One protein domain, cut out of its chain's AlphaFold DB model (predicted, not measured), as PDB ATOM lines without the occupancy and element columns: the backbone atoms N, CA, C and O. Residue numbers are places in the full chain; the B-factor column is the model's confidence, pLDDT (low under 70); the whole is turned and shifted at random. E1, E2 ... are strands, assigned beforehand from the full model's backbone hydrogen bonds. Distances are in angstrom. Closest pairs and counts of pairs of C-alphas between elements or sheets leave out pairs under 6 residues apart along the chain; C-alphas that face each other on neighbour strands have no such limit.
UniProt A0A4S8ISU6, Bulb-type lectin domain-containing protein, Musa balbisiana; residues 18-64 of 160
ATOM      1  N   LEU A  18     100.375 120.082 100.428       91.56
ATOM      2  CA  LEU A  18     101.643 120.755 100.706       91.56
ATOM      3  C   LEU A  18     101.950 121.736  99.574       91.56
ATOM      4  O   LEU A  18     101.947 121.357  98.403       91.56
ATOM      5  N   SER A  19     102.284 122.972  99.927       91.62
ATOM      6  CA  SER A  19     102.740 124.003  98.995       91.62
ATOM      7  C   SER A  19     104.090 124.580  99.424       91.62
ATOM      8  O   SER A  19     104.470 124.513 100.595       91.62
ATOM      9  N   LEU A  20     104.826 125.125  98.453       92.38
ATOM     10  CA  LEU A  20     106.048 125.893  98.674       92.38
ATOM     11  C   LEU A  20     105.762 127.349  98.311       92.38
ATOM     12  O   LEU A  20     105.391 127.635  97.173       92.38
ATOM     13  N   THR A  21     105.908 128.254  99.273       93.56
ATOM     14  CA  THR A  21     105.611 129.675  99.066       93.56
ATOM     15  C   THR A  21     106.721 130.387  98.296       93.56
ATOM     16  O   THR A  21     107.835 129.882  98.126       93.56
ATOM     17  N   ASP A  22     106.432 131.619  97.892       92.56
ATOM     18  CA  ASP A  22     107.388 132.556  97.307       92.56
ATOM     19  C   ASP A  22     108.467 133.044  98.289       92.56
ATOM     20  O   ASP A  22     109.367 133.766  97.881       92.56
ATOM     21  N   LEU A  23     108.417 132.634  99.559       93.19
ATOM     22  CA  LEU A  23     109.468 132.831 100.566       93.19
ATOM     23  C   LEU A  23     110.250 131.539 100.859       93.19
ATOM     24  O   LEU A  23     111.068 131.498 101.780       93.19
ATOM     25  N   GLY A  24     109.985 130.465 100.109       91.81
ATOM     26  CA  GLY A  24     110.596 129.158 100.333       91.81
ATOM     27  C   GLY A  24     110.065 128.446 101.581       91.81
ATOM     28  O   GLY A  24     110.770 127.619 102.160       91.81
ATOM     29  N   GLN A  25     108.845 128.771 102.017       94.19
ATOM     30  CA  GLN A  25     108.191 128.145 103.165       94.19
ATOM     31  C   GLN A  25     107.380 126.928 102.725       94.19
ATOM     32  O   GLN A  25     106.587 127.030 101.792       94.19
ATOM     33  N   PHE A  26     107.502 125.808 103.432       93.88
ATOM     34  CA  PHE A  26     106.536 124.724 103.302       93.88
ATOM     35  C   PHE A  26     105.275 125.065 104.087       93.88
ATOM     36  O   PHE A  26     105.367 125.393 105.272       93.88
ATOM     37  N   VAL A  27     104.111 124.961 103.455       95.12
ATOM     38  CA  VAL A  27     102.814 125.202 104.095       95.12
ATOM     39  C   VAL A  27     101.881 124.042 103.792       95.12
ATOM     40  O   VAL A  27     101.715 123.669 102.632       95.12
ATOM     41  N   ILE A  28     101.277 123.483 104.841       93.44
ATOM     42  CA  ILE A  28     100.214 122.487 104.726       93.44
ATOM     43  C   ILE A  28      98.878 123.195 104.924       93.44
ATOM     44  O   ILE A  28      98.661 123.835 105.958       93.44
ATOM     45  N   THR A  29      97.991 123.063 103.946       93.25
ATOM     46  CA  THR A  29      96.628 123.610 103.971       93.25
ATOM     47  C   THR A  29      95.611 122.486 103.873       93.25
ATOM     48  O   THR A  29      95.797 121.572 103.075       93.25
ATOM     49  N   ALA A  30      94.550 122.544 104.672       91.56
ATOM     50  CA  ALA A  30      93.402 121.654 104.551       91.56
ATOM     51  C   ALA A  30      92.509 122.073 103.369       91.56
ATOM     52  O   ALA A  30      92.667 123.152 102.793       91.56
ATOM     53  N   SER A  31      91.579 121.198 102.987       89.62
ATOM     54  CA  SER A  31      90.676 121.425 101.844       89.62
ATOM     55  C   SER A  31      89.711 122.604 102.009       89.62
ATOM     56  O   SER A  31      89.247 123.152 101.013       89.62
ATOM     57  N   ASP A  32      89.453 123.031 103.241       91.19
ATOM     58  CA  ASP A  32      88.705 124.246 103.583       91.19
ATOM     59  C   ASP A  32      89.552 125.533 103.483       91.19
ATOM     60  O   ASP A  32      89.053 126.631 103.727       91.19
ATOM     61  N   GLY A  33      90.833 125.415 103.119       85.75
ATOM     62  CA  GLY A  33      91.780 126.522 103.018       85.75
ATOM     63  C   GLY A  33      92.481 126.877 104.332       85.75
ATOM     64  O   GLY A  33      93.345 127.759 104.333       85.75
ATOM     65  N   LEU A  34      92.173 126.201 105.446       89.38
ATOM     66  CA  LEU A  34      92.832 126.464 106.723       89.38
ATOM     67  C   LEU A  34      94.286 125.994 106.698       89.38
ATOM     68  O   LEU A  34      94.617 124.882 106.282       89.38
ATOM     69  N   ARG A  35      95.183 126.850 107.191       92.12
ATOM     70  CA  ARG A  35      96.597 126.508 107.343       92.12
ATOM     71  C   ARG A  35      96.784 125.600 108.555       92.12
ATOM     72  O   ARG A  35      96.692 126.055 109.690       92.12
ATOM     73  N   VAL A  36      97.133 124.347 108.288       94.38
ATOM     74  CA  VAL A  36      97.384 123.306 109.291       94.38
ATOM     75  C   VAL A  36      98.781 123.447 109.888       94.38
ATOM     76  O   VAL A  36      98.980 123.247 111.083       94.38
ATOM     77  N   TRP A  37      99.770 123.790 109.059       94.75
ATOM     78  CA  TRP A  37     101.160 123.908 109.495       94.75
ATOM     79  C   TRP A  37     101.990 124.743 108.530       94.75
ATOM     80  O   TRP A  37     101.672 124.864 107.344       94.75
ATOM     81  N   SER A  38     103.093 125.293 109.029       93.38
ATOM     82  CA  SER A  38     104.107 125.907 108.183       93.38
ATOM     83  C   SER A  38     105.509 125.746 108.753       93.38
ATOM     84  O   SER A  38     105.704 125.905 109.961       93.38
ATOM     85  N   SER A  39     106.495 125.531 107.884       91.25
ATOM     86  CA  SER A  39     107.904 125.542 108.273       91.25
ATOM     87  C   SER A  39     108.348 126.941 108.697       91.25
ATOM     88  O   SER A  39     107.724 127.951 108.364       91.25
ATOM     89  N   LYS A  40     109.480 127.030 109.397       90.94
ATOM     90  CA  LYS A  40     110.122 128.325 109.647       90.94
ATOM     91  C   LYS A  40     110.587 128.933 108.323       90.94
ATOM     92  O   LYS A  40     111.136 128.225 107.478       90.94
ATOM     93  N   VAL A  41     110.388 130.238 108.173       88.44
ATOM     94  CA  VAL A  41     110.991 131.027 107.095       88.44
ATOM     95  C   VAL A  41     112.303 131.600 107.622       88.44
ATOM     96  O   VAL A  41     112.299 132.202 108.699       88.44
ATOM     97  N   PRO A  42     113.436 131.421 106.925       84.62
ATOM     98  CA  PRO A  42     114.665 132.116 107.283       84.62
ATOM     99  C   PRO A  42     114.456 133.633 107.236       84.62
ATOM    100  O   PRO A  42     113.903 134.143 106.268       84.62
ATOM    101  N   TYR A  43     114.962 134.382 108.217       86.00
ATOM    102  CA  TYR A  43     114.862 135.853 108.229       86.00
ATOM    103  C   TYR A  43     115.500 136.531 107.005       86.00
ATOM    104  O   TYR A  43     115.191 137.672 106.686       86.00
ATOM    105  N   THR A  44     116.407 135.834 106.320       87.38
ATOM    106  CA  THR A  44     117.084 136.292 105.102       87.38
ATOM    107  C   THR A  44     116.365 135.884 103.815       87.38
ATOM    108  O   THR A  44     116.883 136.153 102.726       87.38
ATOM    109  N   ALA A  45     115.214 135.209 103.914       87.38
ATOM    110  CA  ALA A  45     114.431 134.803 102.758       87.38
ATOM    111  C   ALA A  45     113.977 136.031 101.963       87.38
ATOM    112  O   ALA A  45     113.609 137.064 102.521       87.38
ATOM    113  N   LYS A  46     114.027 135.907 100.640       92.31
ATOM    114  CA  LYS A  46     113.608 136.946  99.703       92.31
ATOM    115  C   LYS A  46     112.454 136.401  98.892       92.31
ATOM    116  O   LYS A  46     112.503 135.247  98.496       92.31
ATOM    117  N   THR A  47     111.478 137.233  98.572       92.44
ATOM    118  CA  THR A  47     110.396 136.830  97.676       92.44
ATOM    119  C   THR A  47     110.940 136.400  96.307       92.44
ATOM    120  O   THR A  47     111.784 137.090  95.726       92.44
ATOM    121  N   GLY A  48     110.483 135.262  95.782       90.00
ATOM    122  CA  GLY A  48     110.871 134.769  94.463       90.00
ATOM    123  C   GLY A  48     110.429 133.336  94.166       90.00
ATOM    124  O   GLY A  48     109.623 132.743  94.873       90.00
ATOM    125  N   LYS A  49     110.967 132.762  93.084       87.75
ATOM    126  CA  LYS A  49     110.709 131.364  92.712       87.75
ATOM    127  C   LYS A  49     111.651 130.435  93.474       87.75
ATOM    128  O   LYS A  49     112.871 130.557  93.345       87.75
ATOM    129  N   TYR A  50     111.072 129.499  94.216       91.50
ATOM    130  CA  TYR A  50     111.785 128.489  94.989       91.50
ATOM    131  C   TYR A  50     111.519 127.081  94.454       91.50
ATOM    132  O   TYR A  50     110.472 126.817  93.863       91.50
ATOM    133  N   ALA A  51     112.461 126.171  94.688       90.81
ATOM    134  CA  ALA A  51     112.321 124.751  94.384       90.81
ATOM    135  C   ALA A  51     112.710 123.904  95.600       90.81
ATOM    136  O   ALA A  51     113.767 124.114  96.197       90.81
ATOM    137  N   ALA A  52     111.868 122.930  95.944       88.69
ATOM    138  CA  ALA A  52     112.193 121.890  96.912       88.69
ATOM    139  C   ALA A  52     112.818 120.694  96.185       88.69
ATOM    140  O   ALA A  52     112.259 120.195  95.209       88.69
ATOM    141  N   VAL A  53     113.973 120.235  96.660       88.38
ATOM    142  CA  VAL A  53     114.725 119.127  96.063       88.38
ATOM    143  C   VAL A  53     115.019 118.088  97.141       88.38
ATOM    144  O   VAL A  53     115.650 118.400  98.154       88.38
ATOM    145  N   LEU A  54     114.589 116.846  96.910       82.12
ATOM    146  CA  LEU A  54     115.017 115.694  97.700       82.12
ATOM    147  C   LEU A  54     116.407 115.267  97.227       82.12
ATOM    148  O   LEU A  54     116.587 114.837  96.088       82.12
ATOM    149  N   ARG A  55     117.407 115.418  98.092       81.88
ATOM    150  CA  ARG A  55     118.790 115.063  97.769       81.88
ATOM    151  C   ARG A  55     119.014 113.550  97.884       81.88
ATOM    152  O   ARG A  55     118.340 112.903  98.685       81.88
ATOM    153  N   PRO A  56     120.022 112.987  97.189       73.62
ATOM    154  CA  PRO A  56     120.356 111.560  97.281       73.62
ATOM    155  C   PRO A  56     120.662 111.065  98.704       73.62
ATOM    156  O   PRO A  56     120.515 109.886  98.993       73.62
ATOM    157  N   ASN A  57     121.062 111.964  99.608       75.94
ATOM    158  CA  ASN A  57     121.311 111.658 101.018       75.94
ATOM    159  C   ASN A  57     120.046 111.707 101.904       75.94
ATOM    160  O   ASN A  57     120.165 111.723 103.128       75.94
ATOM    161  N   GLY A  58     118.853 111.803 101.309       74.62
ATOM    162  CA  GLY A  58     117.570 111.824 102.016       74.62
ATOM    163  C   GLY A  58     117.178 113.176 102.619       74.62
ATOM    164  O   GLY A  58     116.115 113.282 103.222       74.62
ATOM    165  N   GLN A  59     117.992 114.227 102.463       82.62
ATOM    166  CA  GLN A  59     117.646 115.560 102.964       82.62
ATOM    167  C   GLN A  59     116.836 116.350 101.932       82.62
ATOM    168  O   GLN A  59     117.282 116.538 100.797       82.62
ATOM    169  N   VAL A  60     115.709 116.925 102.350       86.25
ATOM    170  CA  VAL A  60     114.981 117.923 101.555       86.25
ATOM    171  C   VAL A  60     115.641 119.288 101.740       86.25
ATOM    172  O   VAL A  60     115.869 119.729 102.865       86.25
ATOM    173  N   ALA A  61     115.980 119.949 100.637       88.81
ATOM    174  CA  ALA A  61     116.510 121.309 100.636       88.81
ATOM    175  C   ALA A  61     115.645 122.219  99.761       88.81
ATOM    176  O   ALA A  61     115.149 121.795  98.719       88.81
ATOM    177  N   VAL A  62     115.488 123.472 100.184       90.69
ATOM    178  CA  VAL A  62     114.797 124.515  99.423       90.69
ATOM    179  C   VAL A  62     115.839 125.462  98.834       90.69
ATOM    180  O   VAL A  62     116.672 126.003  99.562       90.69
ATOM    181  N   TYR A  63     115.792 125.658  97.518       89.25
ATOM    182  CA  TYR A  63     116.698 126.534  96.775       89.25
ATOM    183  C   TYR A  63     115.928 127.702  96.160       89.25
ATOM    184  O   TYR A  63     114.884 127.495  95.545       89.25
ATOM    185  N   GLY A  64     116.456 128.920  96.300       88.00
ATOM    186  CA  GLY A  64     115.913 130.123  95.668       88.00
ATOM    187  C   GLY A  64     116.202 131.419  96.448       88.00
ATOM    188  O   GLY A  64     116.757 131.361  97.550       88.00
TER     189      GLY A  64
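Overview. This is residues 18 to 64 of the 160 residues of the protein "Bulb-type lectin domain-containing protein" of Musa balbisiana (UniProt A0A4S8ISU6). A small antiparallel three-strand sheet, E1 to E3, and a separate two-strand hairpin, E4 and E5, make the two parts of this model, with E2 and E3 running roughly crosswise to E4 and E5; a long loop, residues 39 to 50, swings round from E3 to E4. The two parts come near each other at Leu 20 of E1 and Ala 52 of E4, and the contacts between them are few. The printed part has 47 residues, with no named helix and five named strands in the order E1 E2 E3 E4 E5. The sheets have the orders E1 - E2 - E3 and E4 - E5, both antiparallel; the class is all strand, though 19 of the 47 residues, under half, are in named elements. The whole is only just loose, close to compact, with a radius of gyration of the C-alphas of 11.6 A and spans of 34 by 24 by 16 A.

Arrangement. E1, residues 18 to 20, and E2, residues 26 to 29, are a hairpin, antiparallel at 140 degrees between their directions. N 19 and O 27 are within hydrogen-bond range at 2.9 A, as are N 27 and O 19 at 2.9 A. E2 and E3, residues 35 to 38, are also a hairpin, antiparallel at 169 degrees, with N 28 and O 37 at 2.9 A and N 36 and O 28 at 2.8 A. E1, E2 and E3 make a meander, each strand the antiparallel neighbour of the one before; E1 and E3 are its edge strands and E2 is the inner one. E4, residues 51 to 54, and E5, residues 60 to 63, are a third hairpin, antiparallel at 153 degrees, with N 53 and O 61 at 2.8 A and N 61 and O 53 at 2.9 A. The closest C-alphas of E1 and E4 are those of Leu 20 and Ala 52, 7.5 A apart. E3 and E4 are apart, and E5 is apart from E1, E2 and E3.

Along the chain. E1 begins at C-alpha 18, (101.643, 120.755, 100.706), and is 7.1 A long. E2 measures 10.0 A from first to last C-alpha, and E3 measures 7.6 A, ending at C-alpha 38, (104.107, 125.907, 108.183). E4 and E5 are 10.0 A long each; E5 ends at C-alpha 63, (116.698, 126.534, 96.775).

Size, cuts and confidence. The two C-alphas farthest apart are those of Asp 32 and Asn 57, at 35.0 A. The printed part has no cut. The link from E3 to E4, 12 residues, is long; the links E1 to E2, E2 to E3 and E4 to E5 are tight. The mean pLDDT of the printed part is 89.2, and no printed residue is under 70.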